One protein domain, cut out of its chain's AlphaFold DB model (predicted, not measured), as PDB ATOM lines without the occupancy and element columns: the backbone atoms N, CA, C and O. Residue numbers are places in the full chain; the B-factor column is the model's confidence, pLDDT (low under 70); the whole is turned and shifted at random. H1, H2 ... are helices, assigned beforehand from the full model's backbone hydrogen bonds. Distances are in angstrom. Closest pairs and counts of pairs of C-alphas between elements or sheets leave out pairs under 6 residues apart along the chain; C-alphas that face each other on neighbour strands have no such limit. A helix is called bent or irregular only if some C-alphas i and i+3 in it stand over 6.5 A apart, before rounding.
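What this domain is: This is residues 2 to 124 of the 124 residues of the protein "Glutathione transferase" of Anguilla anguilla (UniProt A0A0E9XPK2). The model is a loose frame of helices: the long helix H2 makes one long side, H5 and H6 run along the opposite side, H4 crosses one end, H7 with the short H1 packed on it makes the other end, and H3 reaches from H4 into the middle of the frame, where it packs on H5. The contacts are few: H2 touches no helix, H3 is apart from H1 and H7 at the far end, and residues 11 to 18, of which 12 to 18 belong to H2, stand free. The printed part has 123 residues with seven named helices, H1 to H7 in order, and no named strand; the class is all helix. It is loose, with a radius of gyration of the C-alphas of 17.3 A, and spans 49 by 34 by 22 A.

Where its parts are: H1, residues 2 to 6, begins at C-alpha 2, (8.811, 36.404, -16.167). H2, residues 12 to 34, is 31.2 A long and begins at C-alpha 12, (19.495, 37.058, -26.603). H3 is residues 47 to 61, 21.3 A; H4 is residues 71 to 84, 20.0 A; H5 is residues 86 to 97; H6 is residues 99 to 108. H7, residues 111 to 123, is 18.5 A long and ends at C-alpha 123, (9.763, 46.925, -13.918). Four helices are irregular: H2 only just, with C-alphas 31 and 34 at 6.6 A; H5, with 92 and 95 at 7.5 A; H6, with 100 and 103 at 7.1 A; and H7 only just, with 114 and 117 at 6.8 A.

How they stand to each other: H1 touches H7, the closest C-alphas being those of Ile 5 and Leu 112, 5.8 A apart. H1 and H6 only just touch, with 3 pairs of C-alphas within 8 A; the closest are Ile 4 and Pro 103, 6.0 A. H2 and H3 are near each other, with 8 pairs of C-alphas within 10 A. H2 is close to but not clearly touching H4, about perpendicular at 74 degrees; the closest C-alphas, of Glu 30 and Leu 73, are 6.8 A apart. H3 touches H4 with residues 49 to 53 alone, closest at the C-alphas of His 53 and Ser 77, 6.9 A, opposite ways at a steep tilt of 67 degrees, only just short of perpendicular. H3 touches H5 with residues 57 to 61 alone, the same way at a steep tilt of 47 degrees; the closest C-alphas, of Gly 61 and Met 97, are 4.5 A apart. H5 and H6 meet only through their link. H2 and H7 are apart. Every O i to N i+4 pair is within hydrogen-bond range in H1 and H4, against 18 of 19 in H2, 8 of 11 in H3, 6 of 8 in H5, 4 of 6 in H6 and 7 of 9 in H7.

The domain as a whole: The two C-alphas farthest apart, of Asp 43 and Asn 124, are 50.1 A apart. The printed part has no cut. The link from H2 to H3, residues 35 to 46, is long. Mean pLDDT of the printed part is 94.0; residue 124, the chain's last, is under 70.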
ATOM      1  N   VAL A   2       9.245  35.090 -15.628       86.06
ATOM      2  CA  VAL A   2       8.811  36.404 -16.167       86.06
ATOM      3  C   VAL A   2       8.346  36.333 -17.634       86.06
ATOM      4  O   VAL A   2       7.225  36.765 -17.875       86.06
ATOM      5  N   PRO A   3       9.092  35.711 -18.574       87.38
ATOM      6  CA  PRO A   3       8.641  35.560 -19.966       87.38
ATOM      7  C   PRO A   3       7.305  34.825 -20.111       87.38
ATOM      8  O   PRO A   3       6.465  35.222 -20.905       87.38
ATOM      9  N   ILE A   4       7.074  33.791 -19.293       86.25
ATOM     10  CA  ILE A   4       5.812  33.034 -19.272       86.25
ATOM     11  C   ILE A   4       4.654  33.934 -18.827       86.25
ATOM     12  O   ILE A   4       3.572  33.878 -19.397       86.25
ATOM     13  N   ILE A   5       4.880  34.774 -17.813       86.94
ATOM     14  CA  ILE A   5       3.828  35.614 -17.226       86.94
ATOM     15  C   ILE A   5       3.516  36.830 -18.108       86.94
ATOM     16  O   ILE A   5       2.364  37.247 -18.216       86.94
ATOM     17  N   THR A   6       4.536  37.435 -18.717       85.81
ATOM     18  CA  THR A   6       4.373  38.654 -19.520       85.81
ATOM     19  C   THR A   6       4.140  38.375 -21.001       85.81
ATOM     20  O   THR A   6       3.647  39.261 -21.697       85.81
ATOM     21  N   GLY A   7       4.493  37.180 -21.485       85.25
ATOM     22  CA  GLY A   7       4.565  36.856 -22.911       85.25
ATOM     23  C   GLY A   7       5.735  37.533 -23.634       85.25
ATOM     24  O   GLY A   7       5.803  37.476 -24.857       85.25
ATOM     25  N   ALA A   8       6.631  38.209 -22.907       87.31
ATOM     26  CA  ALA A   8       7.763  38.907 -23.500       87.31
ATOM     27  C   ALA A   8       8.876  37.928 -23.883       87.31
ATOM     28  O   ALA A   8       9.200  37.012 -23.123       87.31
ATOM     29  N   GLU A   9       9.509  38.170 -25.027       88.81
ATOM     30  CA  GLU A   9      10.693  37.422 -25.436       88.81
ATOM     31  C   GLU A   9      11.884  37.710 -24.511       88.81
ATOM     32  O   GLU A   9      12.036  38.806 -23.961       88.81
ATOM     33  N   VAL A  10      12.750  36.710 -24.338       89.06
ATOM     34  CA  VAL A  10      14.005  36.877 -23.601       89.06
ATOM     35  C   VAL A  10      15.043  37.491 -24.541       89.06
ATOM     36  O   VAL A  10      15.333  36.888 -25.574       89.06
ATOM     37  N   PRO A  11      15.648  38.644 -24.200       93.19
ATOM     38  CA  PRO A  11      16.742  39.199 -24.989       93.19
ATOM     39  C   PRO A  11      17.892  38.200 -25.109       93.19
ATOM     40  O   PRO A  11      18.319  37.632 -24.100       93.19
ATOM     41  N   LYS A  12      18.426  38.027 -26.324       94.12
ATOM     42  CA  LYS A  12      19.495  37.058 -26.603       94.12
ATOM     43  C   LYS A  12      20.694  37.221 -25.664       94.12
ATOM     44  O   LYS A  12      21.138  36.248 -25.077       94.12
ATOM     45  N   GLU A  13      21.145  38.452 -25.442       95.50
ATOM     46  CA  GLU A  13      22.276  38.766 -24.552       95.50
ATOM     47  C   GLU A  13      22.056  38.272 -23.114       95.50
ATOM     48  O   GLU A  13      22.979  37.767 -22.480       95.50
ATOM     49  N   LYS A  14      20.818  38.360 -22.602       93.25
ATOM     50  CA  LYS A  14      20.480  37.837 -21.270       93.25
ATOM     51  C   LYS A  14      20.498  36.312 -21.241       93.25
ATOM     52  O   LYS A  14      20.881  35.741 -20.227       93.25
ATOM     53  N   MET A  15      20.071  35.666 -22.326       93.56
ATOM     54  CA  MET A  15      20.142  34.211 -22.447       93.56
ATOM     55  C   MET A  15      21.597  33.739 -22.514       93.56
ATOM     56  O   MET A  15      21.976  32.847 -21.763       93.56
ATOM     57  N   ASP A  16      22.414  34.374 -23.354       96.25
ATOM     58  CA  ASP A  16      23.831  34.045 -23.520       96.25
ATOM     59  C   ASP A  16      24.586  34.205 -22.185       96.25
ATOM     60  O   ASP A  16      25.282  33.283 -21.760       96.25
ATOM     61  N   SER A  17      24.363  35.312 -21.462       97.19
ATOM     62  CA  SER A  17      24.940  35.538 -20.127       97.19
ATOM     63  C   SER A  17      24.493  34.488 -19.106       97.19
ATOM     64  O   SER A  17      25.325  33.959 -18.375       97.19
ATOM     65  N   ALA A  18      23.204  34.131 -19.067       95.44
ATOM     66  CA  ALA A  18      22.712  33.102 -18.148       95.44
ATOM     67  C   ALA A  18      23.317  31.717 -18.447       95.44
ATOM     68  O   ALA A  18      23.605  30.947 -17.530       95.44
ATOM     69  N   MET A  19      23.537  31.402 -19.727       97.12
ATOM     70  CA  MET A  19      24.202  30.168 -20.144       97.12
ATOM     71  C   MET A  19      25.692  30.160 -19.784       97.12
ATOM     72  O   MET A  19      26.225  29.110 -19.419       97.12
ATOM     73  N   GLU A  20      26.376  31.302 -19.862       97.94
ATOM     74  CA  GLU A  20      27.765  31.442 -19.412       97.94
ATOM     75  C   GLU A  20      27.888  31.260 -17.890       97.94
ATOM     76  O   GLU A  20      28.727  30.479 -17.426       97.94
ATOM     77  N   ASP A  21      27.001  31.892 -17.120       97.94
ATOM     78  CA  ASP A  21      26.952  31.770 -15.660       97.94
ATOM     79  C   ASP A  21      26.675  30.325 -15.220       97.94
ATOM     80  O   ASP A  21      27.356  29.793 -14.333       97.94
ATOM     81  N   LEU A  22      25.722  29.651 -15.877       97.88
ATOM     82  CA  LEU A  22      25.439  28.232 -15.652       97.88
ATOM     83  C   LEU A  22      26.684  27.378 -15.917       97.88
ATOM     84  O   LEU A  22      27.080  26.578 -15.070       97.88
ATOM     85  N   ASN A  23      27.341  27.566 -17.063       98.00
ATOM     86  CA  ASN A  23      28.534  26.796 -17.416       98.00
ATOM     87  C   ASN A  23      29.696  27.016 -16.444       98.00
ATOM     88  O   ASN A  23      30.405  26.059 -16.109       98.00
ATOM     89  N   THR A  24      29.872  28.251 -15.978       98.25
ATOM     90  CA  THR A  24      30.874  28.612 -14.971       98.25
ATOM     91  C   THR A  24      30.563  27.952 -13.629       98.25
ATOM     92  O   THR A  24      31.451  27.363 -13.011       98.25
ATOM     93  N   SER A  25      29.298  27.966 -13.210       98.19
ATOM     94  CA  SER A  25      28.845  27.340 -11.963       98.19
ATOM     95  C   SER A  25      29.035  25.825 -11.985       98.19
ATOM     96  O   SER A  25      29.571  25.266 -11.032       98.19
ATOM     97  N   LEU A  26      28.684  25.162 -13.090       98.25
ATOM     98  CA  LEU A  26      28.897  23.721 -13.270       98.25
ATOM     99  C   LEU A  26      30.387  23.358 -13.265       98.25
ATOM    100  O   LEU A  26      30.785  22.371 -12.652       98.25
ATOM    101  N   LYS A  27      31.239  24.187 -13.881       98.06
ATOM    102  CA  LYS A  27      32.693  24.001 -13.815       98.06
ATOM    103  C   LYS A  27      33.208  24.119 -12.377       98.06
ATOM    104  O   LYS A  27      33.967  23.265 -11.931       98.06
ATOM    105  N   LEU A  28      32.782  25.144 -11.636       98.25
ATOM    106  CA  LEU A  28      33.161  25.321 -10.232       98.25
ATOM    107  C   LEU A  28      32.644  24.178  -9.355       98.25
ATOM    108  O   LEU A  28      33.366  23.712  -8.474       98.25
ATOM    109  N   PHE A  29      31.429  23.703  -9.616       98.31
ATOM    110  CA  PHE A  29      30.864  22.529  -8.968       98.31
ATOM    111  C   PHE A  29      31.788  21.316  -9.125       98.31
ATOM    112  O   PHE A  29      32.203  20.722  -8.128       98.31
ATOM    113  N   GLU A  30      32.176  20.998 -10.361       97.88
ATOM    114  CA  GLU A  30      33.067  19.874 -10.654       97.88
ATOM    115  C   GLU A  30      34.468  20.069 -10.053       97.88
ATOM    116  O   GLU A  30      34.999  19.153  -9.434       97.88
ATOM    117  N   GLU A  31      35.072  21.251 -10.182       97.75
ATOM    118  CA  GLU A  31      36.469  21.487  -9.785       97.75
ATOM    119  C   GLU A  31      36.669  21.730  -8.286       97.75
ATOM    120  O   GLU A  31      37.766  21.504  -7.769       97.75
ATOM    121  N   LYS A  32      35.661  22.257  -7.585       97.69
ATOM    122  CA  LYS A  32      35.800  22.686  -6.183       97.69
ATOM    123  C   LYS A  32      35.037  21.804  -5.220       97.69
ATOM    124  O   LYS A  32      35.554  21.535  -4.136       97.69
ATOM    125  N   PHE A  33      33.856  21.336  -5.609       97.75
ATOM    126  CA  PHE A  33      32.979  20.579  -4.725       97.75
ATOM    127  C   PHE A  33      33.088  19.081  -4.998       97.75
ATOM    128  O   PHE A  33      33.577  18.349  -4.140       97.75
ATOM    129  N   LEU A  34      32.720  18.620  -6.193       98.19
ATOM    130  CA  LEU A  34      32.724  17.192  -6.514       98.19
ATOM    131  C   LEU A  34      34.151  16.620  -6.618       98.19
ATOM    132  O   LEU A  34      34.475  15.619  -5.981       98.19
ATOM    133  N   GLN A  35      35.025  17.293  -7.367       96.88
ATOM    134  CA  GLN A  35      36.406  16.887  -7.640       96.88
ATOM    135  C   GLN A  35      36.481  15.470  -8.243       96.88
ATOM    136  O   GLN A  35      35.959  15.229  -9.334       96.88
ATOM    137  N   ASP A  36      37.146  14.541  -7.553       96.44
ATOM    138  CA  ASP A  36      37.260  13.124  -7.924       96.44
ATOM    139  C   ASP A  36      36.483  12.205  -6.962       96.44
ATOM    140  O   ASP A  36      36.648  10.986  -6.986       96.44
ATOM    141  N   ARG A  37      35.636  12.779  -6.097       97.44
ATOM    142  CA  ARG A  37      34.849  12.035  -5.106       97.44
ATOM    143  C   ARG A  37      33.519  11.560  -5.694       97.44
ATOM    144  O   ARG A  37      33.013  12.160  -6.645       97.44
ATOM    145  N   PRO A  38      32.914  10.497  -5.135       98.06
ATOM    146  CA  PRO A  38      31.611  10.039  -5.599       98.06
ATOM    147  C   PRO A  38      30.483  11.032  -5.266       98.06
ATOM    148  O   PRO A  38      29.584  11.161  -6.099       98.06
ATOM    149  N   PHE A  39      30.560  11.753  -4.137       98.69
ATOM    150  CA  PHE A  39      29.596  12.766  -3.676       98.69
ATOM    151  C   PHE A  39      30.297  14.051  -3.196       98.69
ATOM    152  O   PHE A  39      31.513  14.083  -2.994       98.69
ATOM    153  N   ILE A  40      29.536  15.131  -2.993       98.31
ATOM    154  CA  ILE A  40      30.065  16.479  -2.711       98.31
ATOM    155  C   ILE A  40      30.860  16.551  -1.404       98.31
ATOM    156  O   ILE A  40      31.833  17.302  -1.312       98.31
ATOM    157  N   VAL A  41      30.457  15.811  -0.370       96.94
ATOM    158  CA  VAL A  41      31.096  15.886   0.958       96.94
ATOM    159  C   VAL A  41      31.966  14.658   1.255       96.94
ATOM    160  O   VAL A  41      32.781  14.703   2.173       96.94
ATOM    161  N   GLY A  42      31.918  13.604   0.437       95.75
ATOM    162  CA  GLY A  42      32.722  12.400   0.652       95.75
ATOM    163  C   GLY A  42      32.205  11.188  -0.113       95.75
ATOM    164  O   GLY A  42      31.769  11.306  -1.256       95.75
ATOM    165  N   ASP A  43      32.263  10.029   0.544       97.88
ATOM    166  CA  ASP A  43      31.930   8.730  -0.054       97.88
ATOM    167  C   ASP A  43      30.445   8.361   0.036       97.88
ATOM    168  O   ASP A  43      30.010   7.388  -0.574       97.88
ATOM    169  N   GLN A  44      29.660   9.147   0.774       97.62
ATOM    170  CA  GLN A  44      28.227   8.947   0.966       97.62
ATOM    171  C   GLN A  44      27.444  10.187   0.547       97.62
ATOM    172  O   GLN A  44      27.941  11.312   0.653       97.62
ATOM    173  N   ILE A  45      26.204   9.962   0.112       98.38
ATOM    174  CA  ILE A  45      25.265  11.033  -0.204       98.38
ATOM    175  C   ILE A  45      25.023  11.925   1.017       98.38
ATOM    176  O   ILE A  45      24.941  11.467   2.158       98.38
ATOM    177  N   SER A  46      24.894  13.224   0.770       98.44
ATOM    178  CA  SER A  46      24.628  14.225   1.795       98.44
ATOM    179  C   SER A  46      23.542  15.204   1.353       98.44
ATOM    180  O   SER A  46      23.127  15.230   0.194       98.44
ATOM    181  N   LEU A  47      23.118  16.082   2.266       98.38
ATOM    182  CA  LEU A  47      22.202  17.173   1.922       98.38
ATOM    183  C   LEU A  47      22.769  18.083   0.820       98.38
ATOM    184  O   LEU A  47      22.001  18.619   0.025       98.38
ATOM    185  N   ALA A  48      24.095  18.236   0.745       98.38
ATOM    186  CA  ALA A  48      24.718  19.030  -0.306       98.38
ATOM    187  C   ALA A  48      24.409  18.452  -1.693       98.38
ATOM    188  O   ALA A  48      24.138  19.211  -2.621       98.38
ATOM    189  N   ASP A  49      24.411  17.121  -1.823       98.69
ATOM    190  CA  ASP A  49      24.125  16.437  -3.082       98.69
ATOM    191  C   ASP A  49      22.669  16.624  -3.492       98.69
ATOM    192  O   ASP A  49      22.400  16.971  -4.636       98.69
ATOM    193  N   LEU A  50      21.742  16.479  -2.541       98.12
ATOM    194  CA  LEU A  50      20.315  16.680  -2.790       98.12
ATOM    195  C   LEU A  50      20.017  18.112  -3.247       98.12
ATOM    196  O   LEU A  50      19.328  18.304  -4.246       98.12
ATOM    197  N   VAL A  51      20.570  19.115  -2.555       98.19
ATOM    198  CA  VAL A  51      20.382  20.530  -2.913       98.19
ATOM    199  C   VAL A  51      20.991  20.827  -4.281       98.19
ATOM    200  O   VAL A  51      20.319  21.393  -5.135       98.19
ATOM    201  N   ALA A  52      22.232  20.406  -4.535       98.19
ATOM    202  CA  ALA A  52      22.857  20.629  -5.836       98.19
ATOM    203  C   ALA A  52      22.079  19.946  -6.970       98.19
ATOM    204  O   ALA A  52      21.939  20.508  -8.056       98.19
ATOM    205  N   HIS A  53      21.547  18.749  -6.719       97.69
ATOM    206  CA  HIS A  53      20.831  17.982  -7.725       97.69
ATOM    207  C   HIS A  53      19.523  18.659  -8.140       97.69
ATOM    208  O   HIS A  53      19.269  18.810  -9.336       97.69
ATOM    209  N   VAL A  54      18.700  19.106  -7.185       97.12
ATOM    210  CA  VAL A  54      17.430  19.775  -7.521       97.12
ATOM    211  C   VAL A  54      17.646  21.114  -8.231       97.12
ATOM    212  O   VAL A  54      16.852  21.469  -9.099       97.12
ATOM    213  N   GLU A  55      18.742  21.826  -7.942       97.44
ATOM    214  CA  GLU A  55      19.113  23.046  -8.674       97.44
ATOM    215  C   GLU A  55      19.531  22.743 -10.119       97.44
ATOM    216  O   GLU A  55      19.097  23.425 -11.046       97.44
ATOM    217  N   ILE A  56      20.307  21.678 -10.345       97.25
ATOM    218  CA  ILE A  56      20.727  21.255 -11.693       97.25
ATOM    219  C   ILE A  56      19.540  20.761 -12.530       97.25
ATOM    220  O   ILE A  56      19.521  20.954 -13.746       97.25
ATOM    221  N   MET A  57      18.519  20.171 -11.909       97.06
ATOM    222  CA  MET A  57      17.340  19.690 -12.636       97.06
ATOM    223  C   MET A  57      16.436  20.809 -13.167       97.06
ATOM    224  O   MET A  57      15.654  20.566 -14.086       97.06
ATOM    225  N   GLN A  58      16.556  22.041 -12.664       95.38
ATOM    226  CA  GLN A  58      15.791  23.180 -13.181       95.38
ATOM    227  C   GLN A  58      16.104  23.502 -14.656       95.38
ATOM    228  O   GLN A  58      15.167  23.497 -15.458       95.38
ATOM    229  N   PRO A  59      17.369  23.734 -15.068       95.50
ATOM    230  CA  PRO A  59      17.709  23.904 -16.482       95.50
ATOM    231  C   PRO A  59      17.506  22.626 -17.314       95.50
ATOM    232  O   PRO A  59      17.162  22.716 -18.491       95.50
ATOM    233  N   VAL A  60      17.640  21.428 -16.729       96.38
ATOM    234  CA  VAL A  60      17.300  20.175 -17.438       96.38
ATOM    235  C   VAL A  60      15.828  20.158 -17.839       96.38
ATOM    236  O   VAL A  60      15.506  19.864 -18.989       96.38
ATOM    237  N   GLY A  61      14.931  20.536 -16.922       94.44
ATOM    238  CA  GLY A  61      13.496  20.613 -17.193       94.44
ATOM    239  C   GLY A  61      13.135  21.595 -18.312       94.44
ATOM    240  O   GLY A  61      12.120  21.412 -18.979       94.44
ATOM    241  N   THR A  62      13.978  22.599 -18.580       91.44
ATOM    242  CA  THR A  62      13.793  23.547 -19.693       91.44
ATOM    243  C   THR A  62      14.438  23.094 -21.007       91.44
ATOM    244  O   THR A  62      14.390  23.834 -21.990       91.44
ATOM    245  N   GLY A  63      15.010  21.886 -21.055       93.19
ATOM    246  CA  GLY A  63      15.624  21.304 -22.249       93.19
ATOM    247  C   GLY A  63      17.112  21.619 -22.424       93.19
ATOM    248  O   GLY A  63      17.674  21.305 -23.472       93.19
ATOM    249  N   VAL A  64      17.768  22.224 -21.429       95.50
ATOM    250  CA  VAL A  64      19.222  22.431 -21.458       95.50
ATOM    251  C   VAL A  64      19.924  21.122 -21.104       95.50
ATOM    252  O   VAL A  64      19.750  20.585 -20.011       95.50
ATOM    253  N   ASP A  65      20.772  20.624 -22.005       95.88
ATOM    254  CA  ASP A  65      21.617  19.460 -21.721       95.88
ATOM    255  C   ASP A  65      22.832  19.864 -20.872       95.88
ATOM    256  O   ASP A  65      23.936  20.084 -21.372       95.88
ATOM    257  N   VAL A  66      22.611  19.981 -19.562       96.94
ATOM    258  CA  VAL A  66      23.646  20.352 -18.579       96.94
ATOM    259  C   VAL A  66      24.766  19.322 -18.452       96.94
ATOM    260  O   VAL A  66      25.843  19.652 -17.969       96.94
ATOM    261  N   PHE A  67      24.520  18.076 -18.855       97.00
ATOM    262  CA  PHE A  67      25.460  16.966 -18.702       97.00
ATOM    263  C   PHE A  67      26.340  16.763 -19.935       97.00
ATOM    264  O   PHE A  67      27.261  15.939 -19.907       97.00
ATOM    265  N   LYS A  68      26.048  17.481 -21.024       95.19
ATOM    266  CA  LYS A  68      26.844  17.456 -22.242       95.19
ATOM    267  C   LYS A  68      28.296  17.802 -21.922       95.19
ATOM    268  O   LYS A  68      28.570  18.785 -21.242       95.19
ATOM    269  N   ASP A  69      29.213  16.968 -22.404       96.12
ATOM    270  CA  ASP A  69      30.661  17.116 -22.213       96.12
ATOM    271  C   ASP A  69      31.122  17.105 -20.734       96.12
ATOM    272  O   ASP A  69      32.266  17.445 -20.437       96.12
ATOM    273  N   ARG A  70      30.266  16.655 -19.797       97.56
ATOM    274  CA  ARG A  70      30.539  16.599 -18.345       97.56
ATOM    275  C   ARG A  70      30.321  15.194 -17.770       97.56
ATOM    276  O   ARG A  70      29.383  14.963 -16.999       97.56
ATOM    277  N   PRO A  71      31.177  14.213 -18.116       97.38
ATOM    278  CA  PRO A  71      31.001  12.827 -17.683       97.38
ATOM    279  C   PRO A  71      31.059  12.654 -16.156       97.38
ATOM    280  O   PRO A  71      30.352  11.800 -15.621       97.38
ATOM    281  N   LYS A  72      31.846  13.471 -15.438       97.44
ATOM    282  CA  LYS A  72      31.905  13.443 -13.966       97.44
ATOM    283  C   LYS A  72      30.582  13.877 -13.342       97.44
ATOM    284  O   LYS A  72      30.073  13.183 -12.463       97.44
ATOM    285  N   LEU A  73      30.018  14.981 -13.833       98.31
ATOM    286  CA  LEU A  73      28.718  15.481 -13.396       98.31
ATOM    287  C   LEU A  73      27.601  14.467 -13.662       98.31
ATOM    288  O   LEU A  73      26.797  14.204 -12.773       98.31
ATOM    289  N   ARG A  74      27.581  13.859 -14.857       98.31
ATOM    290  CA  ARG A  74      26.612  12.808 -15.201       98.31
ATOM    291  C   ARG A  74      26.711  11.626 -14.243       98.31
ATOM    292  O   ARG A  74      25.720  11.261 -13.628       98.31
ATOM    293  N   ALA A  75      27.918  11.096 -14.045       98.38
ATOM    294  CA  ALA A  75      28.126   9.965 -13.151       98.38
ATOM    295  C   ALA A  75      27.738  10.284 -11.695       98.38
ATOM    296  O   ALA A  75      27.238   9.412 -10.990       98.38
ATOM    297  N   TRP A  76      27.972  11.515 -11.227       98.69
ATOM    298  CA  TRP A  76      27.502  11.966  -9.915       98.69
ATOM    299  C   TRP A  76      25.975  12.033  -9.841       98.69
ATOM    300  O   TRP A  76      25.405  11.490  -8.898       98.69
ATOM    301  N   SER A  77      25.309  12.615 -10.841       98.19
ATOM    302  CA  SER A  77      23.844  12.684 -10.889       98.19
ATOM    303  C   SER A  77      23.209  11.290 -10.911       98.19
ATOM    304  O   SER A  77      22.284  11.041 -10.142       98.19
ATOM    305  N   ASP A  78      23.768  10.348 -11.677       98.31
ATOM    306  CA  ASP A  78      23.300   8.956 -11.714       98.31
ATOM    307  C   ASP A  78      23.411   8.279 -10.333       98.31
ATOM    308  O   ASP A  78      22.490   7.582  -9.894       98.31
ATOM    309  N   ARG A  79      24.511   8.522  -9.600       98.56
ATOM    310  CA  ARG A  79      24.672   8.034  -8.218       98.56
ATOM    311  C   ARG A  79      23.651   8.659  -7.274       98.56
ATOM    312  O   ARG A  79      23.024   7.932  -6.512       98.56
ATOM    313  N   VAL A  80      23.448   9.975  -7.339       98.38
ATOM    314  CA  VAL A  80      22.455  10.668  -6.501       98.38
ATOM    315  C   VAL A  80      21.045  10.145  -6.777       98.38
ATOM    316  O   VAL A  80      20.328   9.823  -5.832       98.38
ATOM    317  N   LYS A  81      20.665   9.972  -8.052       97.88
ATOM    318  CA  LYS A  81      19.379   9.372  -8.432       97.88
ATOM    319  C   LYS A  81      19.221   7.961  -7.858       97.88
ATOM    320  O   LYS A  81      18.153   7.632  -7.346       97.88
ATOM    321  N   THR A  82      20.279   7.153  -7.912       98.06
ATOM    322  CA  THR A  82      20.276   5.787  -7.370       98.06
ATOM    323  C   THR A  82      20.046   5.782  -5.856       98.06
ATOM    324  O   THR A  82      19.176   5.058  -5.380       98.06
ATOM    325  N   GLU A  83      20.764   6.622  -5.106       97.88
ATOM    326  CA  GLU A  83      20.631   6.736  -3.644       97.88
ATOM    327  C   GLU A  83      19.264   7.291  -3.205       97.88
ATOM    328  O   GLU A  83      18.725   6.882  -2.179       97.88
ATOM    329  N   MET A  84      18.671   8.205  -3.984       95.25
ATOM    330  CA  MET A  84      17.316   8.716  -3.730       95.25
ATOM    331  C   MET A  84      16.220   7.681  -4.025       95.25
ATOM    332  O   MET A  84      15.130   7.760  -3.457       95.25
ATOM    333  N   GLY A  85      16.499   6.735  -4.924       97.38
ATOM    334  CA  GLY A  85      15.518   5.827  -5.503       97.38
ATOM    335  C   GLY A  85      14.759   6.459  -6.674       97.38
ATOM    336  O   GLY A  85      14.241   7.574  -6.587       97.38
ATOM    337  N   GLU A  86      14.651   5.717  -7.779       95.19
ATOM    338  CA  GLU A  86      14.098   6.224  -9.044       95.19
ATOM    339  C   GLU A  86      12.650   6.714  -8.922       95.19
ATOM    340  O   GLU A  86      12.318   7.769  -9.453       95.19
ATOM    341  N   ALA A  87      11.803   6.003  -8.172       97.50
ATOM    342  CA  ALA A  87      10.401   6.380  -8.006       97.50
ATOM    343  C   ALA A  87      10.243   7.745  -7.313       97.50
ATOM    344  O   ALA A  87       9.490   8.594  -7.787       97.50
ATOM    345  N   LEU A  88      10.988   7.976  -6.224       97.50
ATOM    346  CA  LEU A  88      10.962   9.252  -5.504       97.50
ATOM    347  C   LEU A  88      11.574  10.372  -6.348       97.50
ATOM    348  O   LEU A  88      11.082  11.499  -6.342       97.50
ATOM    349  N   PHE A  89      12.638  10.065  -7.090       96.88
ATOM    350  CA  PHE A  89      13.239  11.007  -8.021       96.88
ATOM    351  C   PHE A  89      12.233  11.476  -9.075       96.88
ATOM    352  O   PHE A  89      12.088  12.679  -9.288       96.88
ATOM    353  N   ASP A  90      11.551  10.543  -9.736       96.12
ATOM    354  CA  ASP A  90      10.616  10.859 -10.812       96.12
ATOM    355  C   ASP A  90       9.392  11.620 -10.264       96.12
ATOM    356  O   ASP A  90       8.947  12.595 -10.876       96.12
ATOM    357  N   GLU A  91       8.899  11.252  -9.075       97.06
ATOM    358  CA  GLU A  91       7.835  11.982  -8.374       97.06
ATOM    359  C   GLU A  91       8.249  13.431  -8.077       97.06
ATOM    360  O   GLU A  91       7.552  14.372  -8.475       97.06
ATOM    361  N   ALA A  92       9.405  13.622  -7.433       96.31
ATOM    362  CA  ALA A  92       9.889  14.933  -7.009       96.31
ATOM    363  C   ALA A  92      10.156  15.880  -8.191       96.31
ATOM    364  O   ALA A  92       9.920  17.086  -8.085       96.31
ATOM    365  N   HIS A  93      10.611  15.352  -9.333       96.50
ATOM    366  CA  HIS A  93      10.910  16.154 -10.523       96.50
ATOM    367  C   HIS A  93       9.740  16.254 -11.514       96.50
ATOM    368  O   HIS A  93       9.855  16.946 -12.527       96.50
ATOM    369  N   SER A  94       8.595  15.626 -11.236       95.00
ATOM    370  CA  SER A  94       7.447  15.592 -12.152       95.00
ATOM    371  C   SER A  94       7.002  16.982 -12.627       95.00
ATOM    372  O   SER A  94       6.761  17.180 -13.818       95.00
ATOM    373  N   ILE A  95       6.953  17.973 -11.734       91.56
ATOM    374  CA  ILE A  95       6.539  19.343 -12.073       91.56
ATOM    375  C   ILE A  95       7.561  20.010 -12.998       91.56
ATOM    376  O   ILE A  95       7.185  20.575 -14.025       91.56
ATOM    377  N   ILE A  96       8.853  19.941 -12.659       92.94
ATOM    378  CA  ILE A  96       9.900  20.629 -13.425       92.94
ATOM    379  C   ILE A  96      10.123  19.987 -14.798       92.94
ATOM    380  O   ILE A  96      10.347  20.694 -15.776       92.94
ATOM    381  N   MET A  97       9.945  18.671 -14.920       94.69
ATOM    382  CA  MET A  97      10.005  17.978 -16.214       94.69
ATOM    383  C   MET A  97       8.803  18.296 -17.118       94.69
ATOM    384  O   MET A  97       8.851  18.070 -18.325       94.69
ATOM    385  N   ASN A  98       7.743  18.880 -16.558       93.12
ATOM    386  CA  ASN A  98       6.556  19.338 -17.276       93.12
ATOM    387  C   ASN A  98       6.431  20.873 -17.281       93.12
ATOM    388  O   ASN A  98       5.335  21.410 -17.441       93.12
ATOM    389  N   VAL A  99       7.552  21.597 -17.148       90.38
ATOM    390  CA  VAL A  99       7.588  23.073 -17.089       90.38
ATOM    391  C   VAL A  99       6.944  23.743 -18.310       90.38
ATOM    392  O   VAL A  99       6.402  24.841 -18.202       90.38
ATOM    393  N   HIS A 100       6.941  23.076 -19.467       87.19
ATOM    394  CA  HIS A 100       6.289  23.549 -20.692       87.19
ATOM    395  C   HIS A 100       4.763  23.688 -20.548       87.19
ATOM    396  O   HIS A 100       4.161  24.475 -21.273       87.19
ATOM    397  N   ASN A 101       4.150  22.993 -19.583       90.50
ATOM    398  CA  ASN A 101       2.727  23.108 -19.257       90.50
ATOM    399  C   ASN A 101       2.429  24.252 -18.274       90.50
ATOM    400  O   ASN A 101       1.266  24.611 -18.104       90.50
ATOM    401  N   LEU A 102       3.447  24.866 -17.649       86.88
ATOM    402  CA  LEU A 102       3.245  25.964 -16.693       86.88
ATOM    403  C   LEU A 102       2.416  27.137 -17.232       86.88
ATOM    404  O   LEU A 102       1.607  27.642 -16.455       86.88
ATOM    405  N   PRO A 103       2.571  27.599 -18.493       86.94
ATOM    406  CA  PRO A 103       1.734  28.677 -19.013       86.94
ATOM    407  C   PRO A 103       0.241  28.336 -18.937       86.94
ATOM    408  O   PRO A 103      -0.537  29.143 -18.431       86.94
ATOM    409  N   GLN A 104      -0.137  27.121 -19.352       89.12
ATOM    410  CA  GLN A 104      -1.518  26.640 -19.279       89.12
ATOM    411  C   GLN A 104      -1.970  26.494 -17.825       89.12
ATOM    412  O   GLN A 104      -3.009  27.025 -17.448       89.12
ATOM    413  N   THR A 105      -1.145  25.884 -16.971       87.94
ATOM    414  CA  THR A 105      -1.440  25.748 -15.539       87.94
ATOM    415  C   THR A 105      -1.696  27.103 -14.875       87.94
ATOM    416  O   THR A 105      -2.623  27.232 -14.079       87.94
ATOM    417  N   PHE A 106      -0.892  28.124 -15.191       89.25
ATOM    418  CA  PHE A 106      -1.051  29.474 -14.639       89.25
ATOM    419  C   PHE A 106      -2.283  30.199 -15.185       89.25
ATOM    420  O   PHE A 106      -2.815  31.094 -14.525       89.25
ATOM    421  N   GLN A 107      -2.711  29.863 -16.399       87.38
ATOM    422  CA  GLN A 107      -3.947  30.376 -16.969       87.38
ATOM    423  C   GLN A 107      -5.156  29.748 -16.268       87.38
ATOM    424  O   GLN A 107      -6.020  30.474 -15.778       87.38
ATOM    425  N   ASP A 108      -5.176  28.419 -16.150       91.81
ATOM    426  CA  ASP A 108      -6.299  27.650 -15.605       91.81
ATOM    427  C   ASP A 108      -6.584  27.979 -14.134       91.81
ATOM    428  O   ASP A 108      -7.737  27.997 -13.704       91.81
ATOM    429  N   ASN A 109      -5.541  28.276 -13.354       91.00
ATOM    430  CA  ASN A 109      -5.673  28.634 -11.941       91.00
ATOM    431  C   ASN A 109      -5.752  30.155 -11.681       91.00
ATOM    432  O   ASN A 109      -5.761  30.572 -10.522       91.00
ATOM    433  N   GLY A 110      -5.788  30.991 -12.729       89.94
ATOM    434  CA  GLY A 110      -5.885  32.451 -12.618       89.94
ATOM    435  C   GLY A 110      -4.613  33.168 -12.137       89.94
ATOM    436  O   GLY A 110      -4.645  34.378 -11.888       89.94
ATOM    437  N   MET A 111      -3.477  32.473 -12.016       88.19
ATOM    438  CA  MET A 111      -2.215  33.065 -11.557       88.19
ATOM    439  C   MET A 111      -1.625  34.075 -12.544       88.19
ATOM    440  O   MET A 111      -0.982  35.029 -12.102       88.19
ATOM    441  N   LEU A 112      -1.844  33.917 -13.857       85.31
ATOM    442  CA  LEU A 112      -1.379  34.901 -14.847       85.31
ATOM    443  C   LEU A 112      -1.975  36.289 -14.582       85.31
ATOM    444  O   LEU A 112      -1.226  37.259 -14.455       85.31
ATOM    445  N   GLU A 113      -3.297  36.374 -14.418       87.19
ATOM    446  CA  GLU A 113      -4.008  37.631 -14.151       87.19
ATOM    447  C   GLU A 113      -3.583  38.264 -12.822       87.19
ATOM    448  O   GLU A 113      -3.471  39.483 -12.701       87.19
ATOM    449  N   PHE A 114      -3.271  37.437 -11.823       90.00
ATOM    450  CA  PHE A 114      -2.800  37.910 -10.527       90.00
ATOM    451  C   PHE A 114      -1.351  38.429 -10.547       90.00
ATOM    452  O   PHE A 114      -1.035  39.426  -9.888       90.00
ATOM    453  N   LEU A 115      -0.446  37.751 -11.263       89.62
ATOM    454  CA  LEU A 115       0.992  38.051 -11.247       89.62
ATOM    455  C   LEU A 115       1.393  39.130 -12.253       89.62
ATOM    456  O   LEU A 115       2.279  39.935 -11.956       89.62
ATOM    457  N   LYS A 116       0.747  39.180 -13.420       87.81
ATOM    458  CA  LYS A 116       1.071  40.123 -14.498       87.81
ATOM    459  C   LYS A 116       1.107  41.593 -14.050       87.81
ATOM    460  O   LYS A 116       2.147  42.220 -14.267       87.81
ATOM    461  N   PRO A 117       0.088  42.150 -13.361       89.94
ATOM    462  CA  PRO A 117       0.134  43.548 -12.923       89.94
ATOM    463  C   PRO A 117       1.218  43.804 -11.864       89.94
ATOM    464  O   PRO A 117       1.817  44.879 -11.836       89.94
ATOM    465  N   LYS A 118       1.521  42.819 -11.006       90.69
ATOM    466  CA  LYS A 118       2.581  42.939  -9.989       90.69
ATOM    467  C   LYS A 118       3.963  43.003 -10.625       90.69
ATOM    468  O   LYS A 118       4.765  43.847 -10.244       90.69
ATOM    469  N   ILE A 119       4.211  42.142 -11.610       87.19
ATOM    470  CA  ILE A 119       5.463  42.129 -12.368       87.19
ATOM    471  C   ILE A 119       5.623  43.430 -13.154       87.19
ATOM    472  O   ILE A 119       6.680  44.045 -13.083       87.19
ATOM    473  N   GLN A 120       4.574  43.904 -13.831       84.94
ATOM    474  CA  GLN A 120       4.617  45.184 -14.547       84.94
ATOM    475  C   GLN A 120       4.972  46.355 -13.622       84.94
ATOM    476  O   GLN A 120       5.775  47.199 -13.995       84.94
ATOM    477  N   LYS A 121       4.445  46.377 -12.391       87.56
ATOM    478  CA  LYS A 121       4.786  47.400 -11.390       87.56
ATOM    479  C   LYS A 121       6.232  47.314 -10.879       87.56
ATOM    480  O   LYS A 121       6.747  48.311 -10.402       87.56
ATOM    481  N   MET A 122       6.877  46.148 -10.923       85.12
ATOM    482  CA  MET A 122       8.276  45.996 -10.487       85.12
ATOM    483  C   MET A 122       9.292  46.485 -11.524       85.12
ATOM    484  O   MET A 122      10.434  46.756 -11.164       85.12
ATOM    485  N   PHE A 123       8.897  46.543 -12.798       75.62
ATOM    486  CA  PHE A 123       9.763  46.925 -13.918       75.62
ATOM    487  C   PHE A 123       9.420  48.298 -14.522       75.62
ATOM    488  O   PHE A 123      10.085  48.708 -15.472       75.62
ATOM    489  N   ASN A 124       8.418  48.987 -13.966       60.84
ATOM    490  CA  ASN A 124       8.069  50.386 -14.234       60.84
ATOM    491  C   ASN A 124       8.480  51.259 -13.047       60.84
ATOM    492  O   ASN A 124       8.902  52.408 -13.289       60.84
TER     493      ASN A 124